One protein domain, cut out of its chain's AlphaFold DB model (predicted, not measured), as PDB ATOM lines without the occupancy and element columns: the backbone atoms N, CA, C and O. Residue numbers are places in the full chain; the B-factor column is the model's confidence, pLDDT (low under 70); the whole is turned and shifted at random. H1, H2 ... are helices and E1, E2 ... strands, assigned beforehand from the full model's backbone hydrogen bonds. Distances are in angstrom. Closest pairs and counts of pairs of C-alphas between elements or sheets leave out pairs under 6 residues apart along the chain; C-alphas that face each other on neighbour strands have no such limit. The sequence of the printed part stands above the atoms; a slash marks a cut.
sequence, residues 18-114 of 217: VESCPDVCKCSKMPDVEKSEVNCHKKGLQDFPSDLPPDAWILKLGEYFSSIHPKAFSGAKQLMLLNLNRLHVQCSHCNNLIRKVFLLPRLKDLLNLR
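This is residues 18 to 114 of the 217 residues of the protein "Si:dkey-1j5.4" of Seriola dumerili (UniProt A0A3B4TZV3). Little regular structure: a small sheet of four short strands, with long loops running back over one face and one short helix, H1, beyond the strands. The printed part has 97 residues, 24 in named elements, in chain order E1 E2 E3 E4 H1. The mixed sheet has the order E1 E2 E3 E4; the class is mixed. It is compact, radius of gyration of the C-alphas 13.0 A, though elongated, 44 by 27 by 19 A.

Start at E1, residues 26 to 29, an antiparallel hairpin with E2, residues 36 to 40; N 28 and O 37 are 2.9 A apart. E3, residues 56 to 61, is parallel to E2, N 38 to O 58 2.8 A. E4, residues 81 to 83, is parallel to E3, N 83 to O 59 2.9 A. H1, residues 97 to 102, is not on the sheet; every O i to N i+4 pair in it is within hydrogen-bond range.

Find C-alpha 26 at (-20.879, 49.766, -38.931), where E1 begins. E2 spans 12.6 A, E3 12.8 A. H1 ends at (-4.453, 32.516, -33.018).

The farthest C-alphas, Asp 32 and His 93, are 44.5 A apart. The printed part has no cut. Links E2 to E3, E3 to E4 and E4 to H1 are long. Confidence is under 70 at residues 42 to 48, 62 to 70, 88 to 97 and 105.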
ATOM      1  N   VAL A  18     -26.627  51.077 -31.930       72.38
ATOM      2  CA  VAL A  18     -25.847  50.160 -31.092       72.38
ATOM      3  C   VAL A  18     -24.892  50.994 -30.239       72.38
ATOM      4  O   VAL A  18     -24.030  51.687 -30.782       72.38
ATOM      5  N   GLU A  19     -25.044  50.936 -28.918       75.81
ATOM      6  CA  GLU A  19     -24.104  51.572 -27.993       75.81
ATOM      7  C   GLU A  19     -22.697  50.977 -28.155       75.81
ATOM      8  O   GLU A  19     -22.535  49.774 -28.355       75.81
ATOM      9  N   SER A  20     -21.663  51.814 -28.032       81.50
ATOM     10  CA  SER A  20     -20.252  51.390 -28.107       81.50
ATOM     11  C   SER A  20     -19.833  50.780 -29.452       81.50
ATOM     12  O   SER A  20     -18.935  49.944 -29.503       81.50
ATOM     13  N   CYS A  21     -20.468  51.171 -30.560       85.44
ATOM     14  CA  CYS A  21     -19.985  50.787 -31.885       85.44
ATOM     15  C   CYS A  21     -18.673  51.528 -32.219       85.44
ATOM     16  O   CYS A  21     -18.668  52.757 -32.171       85.44
ATOM     17  N   PRO A  22     -17.587  50.836 -32.611       83.00
ATOM     18  CA  PRO A  22     -16.367  51.504 -33.059       83.00
ATOM     19  C   PRO A  22     -16.621  52.372 -34.299       83.00
ATOM     20  O   PRO A  22     -17.225  51.892 -35.256       83.00
ATOM     21  N   ASP A  23     -16.064  53.588 -34.354       80.81
ATOM     22  CA  ASP A  23     -16.237  54.535 -35.482       80.81
ATOM     23  C   ASP A  23     -15.787  53.967 -36.846       80.81
ATOM     24  O   ASP A  23     -16.277  54.319 -37.932       80.81
ATOM     25  N   VAL A  24     -14.820  53.051 -36.788       78.00
ATOM     26  CA  VAL A  24     -14.267  52.323 -37.937       78.00
ATOM     27  C   VAL A  24     -15.164  51.175 -38.415       78.00
ATOM     28  O   VAL A  24     -14.897  50.585 -39.461       78.00
ATOM     29  N   CYS A  25     -16.240  50.876 -37.691       84.19
ATOM     30  CA  CYS A  25     -17.186  49.813 -37.993       84.19
ATOM     31  C   CYS A  25     -18.595  50.379 -38.216       84.19
ATOM     32  O   CYS A  25     -18.931  51.502 -37.851       84.19
ATOM     33  N   LYS A  26     -19.437  49.572 -38.855       88.31
ATOM     34  CA  LYS A  26     -20.879  49.766 -38.931       88.31
ATOM     35  C   LYS A  26     -21.532  48.681 -38.090       88.31
ATOM     36  O   LYS A  26     -21.322  47.499 -38.361       88.31
ATOM     37  N   CYS A  27     -22.322  49.081 -37.104       89.56
ATOM     38  CA  CYS A  27     -23.074  48.154 -36.271       89.56
ATOM     39  C   CYS A  27     -24.564  48.232 -36.596       89.56
ATOM     40  O   CYS A  27     -25.091  49.311 -36.869       89.56
ATOM     41  N   SER A  28     -25.236  47.088 -36.567       91.12
ATOM     42  CA  SER A  28     -26.680  46.993 -36.774       91.12
ATOM     43  C   SER A  28     -27.290  45.991 -35.810       91.12
ATOM     44  O   SER A  28     -26.780  44.875 -35.678       91.12
ATOM     45  N   LYS A  29     -28.407  46.373 -35.186       90.81
ATOM     46  CA  LYS A  29     -29.233  45.450 -34.412       90.81
ATOM     47  C   LYS A  29     -29.897  44.432 -35.332       90.81
ATOM     48  O   LYS A  29     -30.377  44.762 -36.414       90.81
ATOM     49  N   MET A  30     -29.897  43.186 -34.888       85.50
ATOM     50  CA  MET A  30     -30.605  42.091 -35.529       85.50
ATOM     51  C   MET A  30     -32.043  42.067 -34.981       85.50
ATOM     52  O   MET A  30     -32.194  41.955 -33.760       85.50
ATOM     53  N   PRO A  31     -33.079  42.177 -35.842       75.38
ATOM     54  CA  PRO A  31     -34.463  42.445 -35.427       75.38
ATOM     55  C   PRO A  31     -35.044  41.478 -34.386       75.38
ATOM     56  O   PRO A  31     -35.836  41.896 -33.551       75.38
ATOM     57  N   ASP A  32     -34.612  40.213 -34.401       74.00
ATOM     58  CA  ASP A  32     -35.290  39.128 -33.675       74.00
ATOM     59  C   ASP A  32     -34.573  38.656 -32.399       74.00
ATOM     60  O   ASP A  32     -35.011  37.710 -31.747       74.00
ATOM     61  N   VAL A  33     -33.424  39.242 -32.057       75.81
ATOM     62  CA  VAL A  33     -32.501  38.645 -31.065       75.81
ATOM     63  C   VAL A  33     -31.828  39.653 -30.133       75.81
ATOM     64  O   VAL A  33     -30.981  39.246 -29.345       75.81
ATOM     65  N   GLU A  34     -32.140  40.949 -30.244       82.88
ATOM     66  CA  GLU A  34     -31.500  42.059 -29.498       82.88
ATOM     67  C   GLU A  34     -29.961  42.135 -29.606       82.88
ATOM     68  O   GLU A  34     -29.306  42.921 -28.916       82.88
ATOM     69  N   LYS A  35     -29.377  41.354 -30.513       89.31
ATOM     70  CA  LYS A  35     -27.938  41.217 -30.737       89.31
ATOM     71  C   LYS A  35     -27.461  42.093 -31.881       89.31
ATOM     72  O   LYS A  35     -28.253  42.509 -32.726       89.31
ATOM     73  N   SER A  36     -26.155  42.322 -31.939       91.44
ATOM     74  CA  SER A  36     -25.554  43.189 -32.951       91.44
ATOM     75  C   SER A  36     -24.682  42.433 -33.949       91.44
ATOM     76  O   SER A  36     -23.846  41.601 -33.581       91.44
ATOM     77  N   GLU A  37     -24.833  42.783 -35.226       92.19
ATOM     78  CA  GLU A  37     -23.806  42.564 -36.242       92.19
ATOM     79  C   GLU A  37     -22.848  43.758 -36.236       92.19
ATOM     80  O   GLU A  37     -23.277  44.906 -36.343       92.19
ATOM     81  N   VAL A  38     -21.550  43.477 -36.134       90.50
ATOM     82  CA  VAL A  38     -20.466  44.458 -36.199       90.50
ATOM     83  C   VAL A  38     -19.662  44.204 -37.467       90.50
ATOM     84  O   VAL A  38     -18.987  43.181 -37.607       90.50
ATOM     85  N   ASN A  39     -19.736  45.141 -38.406       88.38
ATOM     86  CA  ASN A  39     -19.080  45.039 -39.698       88.38
ATOM     87  C   ASN A  39     -18.013  46.124 -39.849       88.38
ATOM     88  O   ASN A  39     -18.321  47.303 -39.995       88.38
ATOM     89  N   CYS A  40     -16.749  45.714 -39.846       81.62
ATOM     90  CA  CYS A  40     -15.595  46.606 -39.944       81.62
ATOM     91  C   CYS A  40     -14.958  46.577 -41.350       81.62
ATOM     92  O   CYS A  40     -13.786  46.899 -41.531       81.62
ATOM     93  N   HIS A  41     -15.704  46.144 -42.368       74.06
ATOM     94  CA  HIS A  41     -15.235  46.062 -43.750       74.06
ATOM     95  C   HIS A  41     -15.125  47.471 -44.385       74.06
ATOM     96  O   HIS A  41     -16.081  48.240 -44.329       74.06
ATOM     97  N   LYS A  42     -13.983  47.787 -45.037       58.97
ATOM     98  CA  LYS A  42     -13.714  48.988 -45.884       58.97
ATOM     99  C   LYS A  42     -13.294  50.319 -45.228       58.97
ATOM    100  O   LYS A  42     -13.453  51.360 -45.860       58.97
ATOM    101  N   LYS A  43     -12.697  50.336 -44.032       57.22
ATOM    102  CA  LYS A  43     -12.209  51.601 -43.427       57.22
ATOM    103  C   LYS A  43     -10.708  51.684 -43.123       57.22
ATOM    104  O   LYS A  43     -10.304  52.545 -42.353       57.22
ATOM    105  N   GLY A  44      -9.875  50.836 -43.735       54.16
ATOM    106  CA  GLY A  44      -8.418  50.914 -43.552       54.16
ATOM    107  C   GLY A  44      -8.013  50.785 -42.081       54.16
ATOM    108  O   GLY A  44      -7.210  51.576 -41.593       54.16
ATOM    109  N   LEU A  45      -8.630  49.836 -41.366       58.53
ATOM    110  CA  LEU A  45      -8.316  49.581 -39.964       58.53
ATOM    111  C   LEU A  45      -6.827  49.256 -39.834       58.53
ATOM    112  O   LEU A  45      -6.362  48.197 -40.267       58.53
ATOM    113  N   GLN A  46      -6.097  50.185 -39.228       59.72
ATOM    114  CA  GLN A  46      -4.724  49.943 -38.822       59.72
ATOM    115  C   GLN A  46      -4.738  48.946 -37.662       59.72
ATOM    116  O   GLN A  46      -4.104  47.907 -37.791       59.72
ATOM    117  N   ASP A  47      -5.588  49.167 -36.647       64.50
ATOM    118  CA  ASP A  47      -5.683  48.332 -35.444       64.50
ATOM    119  C   ASP A  47      -7.070  47.717 -35.193       64.50
ATOM    120  O   ASP A  47      -8.097  48.255 -35.604       64.50
ATOM    121  N   PHE A  48      -7.113  46.570 -34.503       68.88
ATOM    122  CA  PHE A  48      -8.368  45.873 -34.157       68.88
ATOM    123  C   PHE A  48      -9.179  46.735 -33.173       68.88
ATOM    124  O   PHE A  48      -8.593  47.213 -32.200       68.88
ATOM    125  N   PRO A  49     -10.508  46.878 -33.335       71.06
ATOM    126  CA  PRO A  49     -11.318  47.686 -32.424       71.06
ATOM    127  C   PRO A  49     -11.333  47.094 -31.004       71.06
ATOM    128  O   PRO A  49     -11.762  45.960 -30.797       71.06
ATOM    129  N   SER A  50     -10.861  47.850 -30.012       70.44
ATOM    130  CA  SER A  50     -10.832  47.419 -28.606       70.44
ATOM    131  C   SER A  50     -12.216  47.316 -27.973       70.44
ATOM    132  O   SER A  50     -12.424  46.461 -27.110       70.44
ATOM    133  N   ASP A  51     -13.139  48.166 -28.417       76.69
ATOM    134  CA  ASP A  51     -14.415  48.420 -27.754       76.69
ATOM    135  C   ASP A  51     -15.552  47.894 -28.622       76.69
ATOM    136  O   ASP A  51     -16.237  48.632 -29.323       76.69
ATOM    137  N   LEU A  52     -15.691  46.570 -28.643       85.06
ATOM    138  CA  LEU A  52     -16.820  45.926 -29.303       85.06
ATOM    139  C   LEU A  52     -18.069  46.013 -28.410       85.06
ATOM    140  O   LEU A  52     -17.948  45.835 -27.194       85.06
ATOM    141  N   PRO A  53     -19.268  46.193 -28.996       88.69
ATOM    142  CA  PRO A  53     -20.522  46.131 -28.257       88.69
ATOM    143  C   PRO A  53     -20.641  44.822 -27.451       88.69
ATOM    144  O   PRO A  53     -20.292  43.752 -27.963       88.69
ATOM    145  N   PRO A  54     -21.144  44.853 -26.202       88.06
ATOM    146  CA  PRO A  54     -21.251  43.661 -25.349       88.06
ATOM    147  C   PRO A  54     -22.235  42.604 -25.887       88.06
ATOM    148  O   PRO A  54     -22.182  41.432 -25.503       88.06
ATOM    149  N   ASP A  55     -23.134  43.020 -26.775       89.69
ATOM    150  CA  ASP A  55     -24.117  42.217 -27.499       89.69
ATOM    151  C   ASP A  55     -23.657  41.841 -28.921       89.69
ATOM    152  O   ASP A  55     -24.443  41.309 -29.710       89.69
ATOM    153  N   ALA A  56     -22.392  42.109 -29.271       91.12
ATOM    154  CA  ALA A  56     -21.822  41.712 -30.550       91.12
ATOM    155  C   ALA A  56     -21.898  40.186 -30.718       91.12
ATOM    156  O   ALA A  56     -21.296  39.415 -29.964       91.12
ATOM    157  N   TRP A  57     -22.636  39.758 -31.739       93.38
ATOM    158  CA  TRP A  57     -22.920  38.353 -32.018       93.38
ATOM    159  C   TRP A  57     -22.250  37.866 -33.296       93.38
ATOM    160  O   TRP A  57     -21.761  36.733 -33.357       93.38
ATOM    161  N   ILE A  58     -22.179  38.755 -34.282       92.62
ATOM    162  CA  ILE A  58     -21.505  38.547 -35.558       92.62
ATOM    163  C   ILE A  58     -20.441  39.628 -35.690       92.62
ATOM    164  O   ILE A  58     -20.760  40.815 -35.641       92.62
ATOM    165  N   LEU A  59     -19.189  39.226 -35.890       90.75
ATOM    166  CA  LEU A  59     -18.084  40.140 -36.162       90.75
ATOM    167  C   LEU A  59     -17.487  39.818 -37.525       90.75
ATOM    168  O   LEU A  59     -16.980  38.718 -37.751       90.75
ATOM    169  N   LYS A  60     -17.535  40.798 -38.424       88.31
ATOM    170  CA  LYS A  60     -16.939  40.727 -39.758       88.31
ATOM    171  C   LYS A  60     -15.756  41.680 -39.814       88.31
ATOM    172  O   LYS A  60     -15.939  42.899 -39.828       88.31
ATOM    173  N   LEU A  61     -14.547  41.124 -39.833       80.69
ATOM    174  CA  LEU A  61     -13.332  41.897 -40.066       80.69
ATOM    175  C   LEU A  61     -13.049  41.950 -41.569       80.69
ATOM    176  O   LEU A  61     -13.262  40.979 -42.288       80.69
ATOM    177  N   GLY A  62     -12.664  43.130 -42.046       66.81
ATOM    178  CA  GLY A  62     -12.531  43.413 -43.469       66.81
ATOM    179  C   GLY A  62     -11.197  43.026 -44.096       66.81
ATOM    180  O   GLY A  62     -10.244  42.644 -43.423       66.81
ATOM    181  N   GLU A  63     -11.138  43.240 -45.411       67.06
ATOM    182  CA  GLU A  63      -9.899  43.295 -46.187       67.06
ATOM    183  C   GLU A  63      -9.049  44.510 -45.749       67.06
ATOM    184  O   GLU A  63      -9.596  45.509 -45.269       67.06
ATOM    185  N   TYR A  64      -7.727  44.449 -45.961       59.09
ATOM    186  CA  TYR A  64      -6.755  45.543 -45.729       59.09
ATOM    187  C   TYR A  64      -6.412  45.862 -44.266       59.09
ATOM    188  O   TYR A  64      -5.884  46.932 -43.958       59.09
ATOM    189  N   PHE A  65      -6.685  44.936 -43.356       63.38
ATOM    190  CA  PHE A  65      -6.315  45.073 -41.955       63.38
ATOM    191  C   PHE A  65      -4.804  44.870 -41.731       63.38
ATOM    192  O   PHE A  65      -4.236  43.904 -42.241       63.38
ATOM    193  N   SER A  66      -4.153  45.753 -40.962       58.00
ATOM    194  CA  SER A  66      -2.679  45.793 -40.858       58.00
ATOM    195  C   SER A  66      -2.101  45.272 -39.530       58.00
ATOM    196  O   SER A  66      -1.033  44.651 -39.540       58.00
ATOM    197  N   SER A  67      -2.782  45.441 -38.390       60.91
ATOM    198  CA  SER A  67      -2.295  44.965 -37.083       60.91
ATOM    199  C   SER A  67      -3.405  44.643 -36.096       60.91
ATOM    200  O   SER A  67      -4.337  45.395 -35.896       60.91
ATOM    201  N   ILE A  68      -3.302  43.510 -35.403       65.81
ATOM    202  CA  ILE A  68      -4.314  43.107 -34.422       65.81
ATOM    203  C   ILE A  68      -3.987  43.739 -33.073       65.81
ATOM    204  O   ILE A  68      -2.912  43.490 -32.528       65.81
ATOM    205  N   HIS A  69      -4.922  44.507 -32.516       69.88
ATOM    206  CA  HIS A  69      -4.756  45.096 -31.193       69.88
ATOM    207  C   HIS A  69      -4.689  43.990 -30.115       69.88
ATOM    208  O   HIS A  69      -5.503  43.064 -30.146       69.88
ATOM    209  N   PRO A  70      -3.789  44.059 -29.115       66.38
ATOM    210  CA  PRO A  70      -3.625  42.992 -28.115       66.38
ATOM    211  C   PRO A  70      -4.871  42.703 -27.263       66.38
ATOM    212  O   PRO A  70      -5.042  41.593 -26.763       66.38
ATOM    213  N   LYS A  71      -5.749  43.703 -27.094       72.06
ATOM    214  CA  LYS A  71      -7.045  43.570 -26.398       72.06
ATOM    215  C   LYS A  71      -8.199  43.172 -27.327       72.06
ATOM    216  O   LYS A  71      -9.354  43.289 -26.930       72.06
ATOM    217  N   ALA A  72      -7.908  42.742 -28.553       74.94
ATOM    218  CA  ALA A  72      -8.922  42.265 -29.481       74.94
ATOM    219  C   ALA A  72      -9.850  41.232 -28.826       74.94
ATOM    220  O   ALA A  72      -9.424  40.437 -27.984       74.94
ATOM    221  N   PHE A  73     -11.120  41.266 -29.229       78.50
ATOM    222  CA  PHE A  73     -12.210  40.454 -28.678       78.50
ATOM    223  C   PHE A  73     -12.586  40.743 -27.214       78.50
ATOM    224  O   PHE A  73     -13.424  40.037 -26.650       78.50
ATOM    225  N   SER A  74     -12.025  41.785 -26.589       75.31
ATOM    226  CA  SER A  74     -12.539  42.287 -25.312       75.31
ATOM    227  C   SER A  74     -14.012  42.687 -25.463       75.31
ATOM    228  O   SER A  74     -14.405  43.257 -26.476       75.31
ATOM    229  N   GLY A  75     -14.852  42.333 -24.489       73.00
ATOM    230  CA  GLY A  75     -16.294  42.625 -24.515       73.00
ATOM    231  C   GLY A  75     -17.145  41.686 -25.383       73.00
ATOM    232  O   GLY A  75     -18.290  41.425 -25.028       73.00
ATOM    233  N   ALA A  76     -16.582  41.060 -26.422       81.50
ATOM    234  CA  ALA A  76     -17.302  40.203 -27.375       81.50
ATOM    235  C   ALA A  76     -17.601  38.777 -26.852       81.50
ATOM    236  O   ALA A  76     -17.454  37.783 -27.561       81.50
ATOM    237  N   LYS A  77     -18.030  38.645 -25.590       84.62
ATOM    238  CA  LYS A  77     -18.288  37.341 -24.941       84.62
ATOM    239  C   LYS A  77     -19.445  36.566 -25.578       84.62
ATOM    240  O   LYS A  77     -19.522  35.346 -25.435       84.62
ATOM    241  N   GLN A  78     -20.353  37.263 -26.255       89.31
ATOM    242  CA  GLN A  78     -21.518  36.675 -26.920       89.31
ATOM    243  C   GLN A  78     -21.248  36.278 -28.374       89.31
ATOM    244  O   GLN A  78     -22.151  35.773 -29.041       89.31
ATOM    245  N   LEU A  79     -20.020  36.477 -28.862       92.06
ATOM    246  CA  LEU A  79     -19.689  36.260 -30.260       92.06
ATOM    247  C   LEU A  79     -19.924  34.802 -30.664       92.06
ATOM    248  O   LEU A  79     -19.361  33.886 -30.069       92.06
ATOM    249  N   MET A  80     -20.742  34.605 -31.694       94.94
ATOM    250  CA  MET A  80     -21.071  33.292 -32.255       94.94
ATOM    251  C   MET A  80     -20.442  33.085 -33.620       94.94
ATOM    252  O   MET A  80     -20.033  31.966 -33.926       94.94
ATOM    253  N   LEU A  81     -20.346  34.150 -34.417       94.94
ATOM    254  CA  LEU A  81     -19.716  34.121 -35.726       94.94
ATOM    255  C   LEU A  81     -18.567  35.120 -35.778       94.94
ATOM    256  O   LEU A  81     -18.752  36.312 -35.522       94.94
ATOM    257  N   LEU A  82     -17.398  34.624 -36.171       92.38
ATOM    258  CA  LEU A  82     -16.219  35.429 -36.446       92.38
ATOM    259  C   LEU A  82     -15.775  35.198 -37.891       92.38
ATOM    260  O   LEU A  82     -15.321  34.111 -38.245       92.38
ATOM    261  N   ASN A  83     -15.899  36.232 -38.718       91.06
ATOM    262  CA  ASN A  83     -15.431  36.212 -40.095       91.06
ATOM    263  C   ASN A  83     -14.101  36.965 -40.211       91.06
ATOM    264  O   ASN A  83     -14.034  38.171 -39.959       91.06
ATOM    265  N   LEU A  84     -13.066  36.220 -40.594       86.81
ATOM    266  CA  LEU A  84     -11.693  36.662 -40.837       86.81
ATOM    267  C   LEU A  84     -11.252  36.292 -42.260       86.81
ATOM    268  O   LEU A  84     -10.074  36.007 -42.504       86.81
ATOM    269  N   ASN A  85     -12.193  36.212 -43.199       87.06
ATOM    270  CA  ASN A  85     -11.859  35.941 -44.587       87.06
ATOM    271  C   ASN A  85     -11.042  37.107 -45.155       87.06
ATOM    272  O   ASN A  85     -11.334  38.268 -44.873       87.06
ATOM    273  N   ARG A  86     -10.055  36.796 -46.004       82.62
ATOM    274  CA  ARG A  86      -9.247  37.800 -46.722       82.62
ATOM    275  C   ARG A  86      -8.579  38.849 -45.826       82.62
ATOM    276  O   ARG A  86      -8.554  40.032 -46.167       82.62
ATOM    277  N   LEU A  87      -7.938  38.440 -44.732       75.31
ATOM    278  CA  LEU A  87      -7.089  39.324 -43.913       75.31
ATOM    279  C   LEU A  87      -5.754  39.685 -44.607       75.31
ATOM    280  O   LEU A  87      -4.690  39.699 -43.989       75.31
ATOM    281  N   HIS A  88      -5.785  39.936 -45.915       65.88
ATOM    282  CA  HIS A  88      -4.610  40.179 -46.739       65.88
ATOM    283  C   HIS A  88      -3.859  41.438 -46.286       65.88
ATOM    284  O   HIS A  88      -4.437  42.520 -46.191       65.88
ATOM    285  N   VAL A  89      -2.546  41.301 -46.094       55.09
ATOM    286  CA  VAL A  89      -1.615  42.428 -45.961       55.09
ATOM    287  C   VAL A  89      -0.987  42.664 -47.333       55.09
ATOM    288  O   VAL A  89      -0.463  41.729 -47.941       55.09
ATOM    289  N   GLN A  90      -1.023  43.895 -47.841       50.16
ATOM    290  CA  GLN A  90      -0.383  44.290 -49.104       50.16
ATOM    291  C   GLN A  90       1.141  44.441 -48.939       50.16
ATOM    292  O   GLN A  90       1.722  45.484 -49.214       50.16
ATOM    293  N   CYS A  91       1.812  43.415 -48.423       53.31
ATOM    294  CA  CYS A  91       3.219  43.503 -48.061       53.31
ATOM    295  C   CYS A  91       3.916  42.177 -48.343       53.31
ATOM    296  O   CYS A  91       3.580  41.146 -47.764       53.31
ATOM    297  N   SER A  92       4.918  42.225 -49.219       45.06
ATOM    298  CA  SER A  92       5.715  41.081 -49.678       45.06
ATOM    299  C   SER A  92       6.518  40.382 -48.571       45.06
ATOM    300  O   SER A  92       7.070  39.316 -48.820       45.06
ATOM    301  N   HIS A  93       6.578  40.957 -47.363       49.69
ATOM    302  CA  HIS A  93       7.376  40.474 -46.230       49.69
ATOM    303  C   HIS A  93       6.654  40.521 -44.870       49.69
ATOM    304  O   HIS A  93       7.287  40.390 -43.822       49.69
ATOM    305  N   CYS A  94       5.332  40.702 -44.835       58.81
ATOM    306  CA  CYS A  94       4.635  40.853 -43.562       58.81
ATOM    307  C   CYS A  94       4.236  39.500 -42.947       58.81
ATOM    308  O   CYS A  94       3.646  38.634 -43.588       58.81
ATOM    309  N   ASN A  95       4.558  39.347 -41.658       55.31
ATOM    310  CA  ASN A  95       4.172  38.221 -40.810       55.31
ATOM    311  C   ASN A  95       2.679  37.880 -40.952       55.31
ATOM    312  O   ASN A  95       1.827  38.751 -40.803       55.31
ATOM    313  N   ASN A  96       2.374  36.598 -41.168       64.62
ATOM    314  CA  ASN A  96       1.025  36.078 -41.392       64.62
ATOM    315  C   ASN A  96       0.075  36.452 -40.230       64.62
ATOM    316  O   ASN A  96       0.131  35.834 -39.163       64.62
ATOM    317  N   LEU A  97      -0.776  37.473 -40.417       68.19
ATOM    318  CA  LEU A  97      -1.643  38.041 -39.372       68.19
ATOM    319  C   LEU A  97      -2.541  37.001 -38.715       68.19
ATOM    320  O   LEU A  97      -2.784  37.084 -37.514       68.19
ATOM    321  N   ILE A  98      -2.960  35.974 -39.453       73.88
ATOM    322  CA  ILE A  98      -3.773  34.908 -38.876       73.88
ATOM    323  C   ILE A  98      -3.040  34.158 -37.759       73.88
ATOM    324  O   ILE A  98      -3.646  33.797 -36.755       73.88
ATOM    325  N   ARG A  99      -1.711  34.009 -37.861       73.75
ATOM    326  CA  ARG A  99      -0.905  33.429 -36.780       73.75
ATOM    327  C   ARG A  99      -0.987  34.303 -35.540       73.75
ATOM    328  O   ARG A  99      -1.115  33.774 -34.447       73.75
ATOM    329  N   LYS A 100      -0.962  35.629 -35.708       73.31
ATOM    330  CA  LYS A 100      -1.138  36.568 -34.596       73.31
ATOM    331  C   LYS A 100      -2.550  36.486 -34.002       73.31
ATOM    332  O   LYS A 100      -2.646  36.511 -32.783       73.31
ATOM    333  N   VAL A 101      -3.609  36.309 -34.810       75.62
ATOM    334  CA  VAL A 101      -4.985  36.087 -34.302       75.62
ATOM    335  C   VAL A 101      -5.020  34.878 -33.372       75.62
ATOM    336  O   VAL A 101      -5.527  34.971 -32.259       75.62
ATOM    337  N   PHE A 102      -4.452  33.751 -33.803       75.38
ATOM    338  CA  PHE A 102      -4.453  32.516 -33.018       75.38
ATOM    339  C   PHE A 102      -3.570  32.570 -31.767       75.38
ATOM    340  O   PHE A 102      -3.778  31.796 -30.837       75.38
ATOM    341  N   LEU A 103      -2.607  33.493 -31.718       71.31
ATOM    342  CA  LEU A 103      -1.812  33.764 -30.522       71.31
ATOM    343  C   LEU A 103      -2.528  34.683 -29.525       71.31
ATOM    344  O   LEU A 103      -2.027  34.865 -28.414       71.31
ATOM    345  N   LEU A 104      -3.681  35.264 -29.879       70.81
ATOM    346  CA  LEU A 104      -4.414  36.118 -28.956       70.81
ATOM    347  C   LEU A 104      -4.952  35.299 -27.778       70.81
ATOM    348  O   LEU A 104      -5.793  34.416 -27.973       70.81
ATOM    349  N   PRO A 105      -4.587  35.656 -26.531       65.56
ATOM    350  CA  PRO A 105      -5.078  34.966 -25.343       65.56
ATOM    351  C   PRO A 105      -6.600  35.004 -25.204       65.56
ATOM    352  O   PRO A 105      -7.151  34.206 -24.461       65.56
ATOM    353  N   ARG A 106      -7.275  35.939 -25.880       75.69
ATOM    354  CA  ARG A 106      -8.722  36.147 -25.787       75.69
ATOM    355  C   ARG A 106      -9.535  35.291 -26.749       75.69
ATOM    356  O   ARG A 106     -10.723  35.122 -26.520       75.69
ATOM    357  N   LEU A 107      -8.925  34.702 -27.780       78.56
ATOM    358  CA  LEU A 107      -9.668  33.878 -28.738       78.56
ATOM    359  C   LEU A 107     -10.270  32.632 -28.061       78.56
ATOM    360  O   LEU A 107     -11.409  32.265 -28.328       78.56
ATOM    361  N   LYS A 108      -9.539  32.040 -27.106       80.88
ATOM    362  CA  LYS A 108     -10.022  30.935 -26.259       80.88
ATOM    363  C   LYS A 108     -11.141  31.334 -25.286       80.88
ATOM    364  O   LYS A 108     -11.837  30.453 -24.791       80.88
ATOM    365  N   ASP A 109     -11.310  32.629 -25.010       83.38
ATOM    366  CA  ASP A 109     -12.349  33.137 -24.105       83.38
ATOM    367  C   ASP A 109     -13.709  33.271 -24.826       83.38
ATOM    368  O   ASP A 109     -14.735  33.508 -24.186       83.38
ATOM    369  N   LEU A 110     -13.747  33.085 -26.154       87.19
ATOM    370  CA  LEU A 110     -14.961  33.124 -26.974       87.19
ATOM    371  C   LEU A 110     -15.765  31.819 -26.861       87.19
ATOM    372  O   LEU A 110     -15.947  31.079 -27.827       87.19
ATOM    373  N   LEU A 111     -16.274  31.529 -25.663       89.62
ATOM    374  CA  LEU A 111     -16.987  30.281 -25.350       89.62
ATOM    375  C   LEU A 111     -18.257  30.067 -26.199       89.62
ATOM    376  O   LEU A 111     -18.707  28.931 -26.397       89.62
ATOM    377  N   ASN A 112     -18.835  31.152 -26.715       93.00
ATOM    378  CA  ASN A 112     -20.025  31.133 -27.563       93.00
ATOM    379  C   ASN A 112     -19.720  31.016 -29.058       93.00
ATOM    380  O   ASN A 112     -20.656  30.836 -29.835       93.00
ATOM    381  N   LEU A 113     -18.445  31.031 -29.462       94.81
ATOM    382  CA  LEU A 113     -18.082  30.934 -30.869       94.81
ATOM    383  C   LEU A 113     -18.524  29.579 -31.431       94.81
ATOM    384  O   LEU A 113     -18.280  28.529 -30.827       94.81
ATOM    385  N   ARG A 114     -19.219  29.614 -32.569       97.31
ATOM    386  CA  ARG A 114     -19.727  28.442 -33.300       97.31
ATOM    387  C   ARG A 114     -19.223  28.408 -34.736       97.31
ATOM    388  O   ARG A 114     -18.917  27.322 -35.208       97.31
TER     389      ARG A 114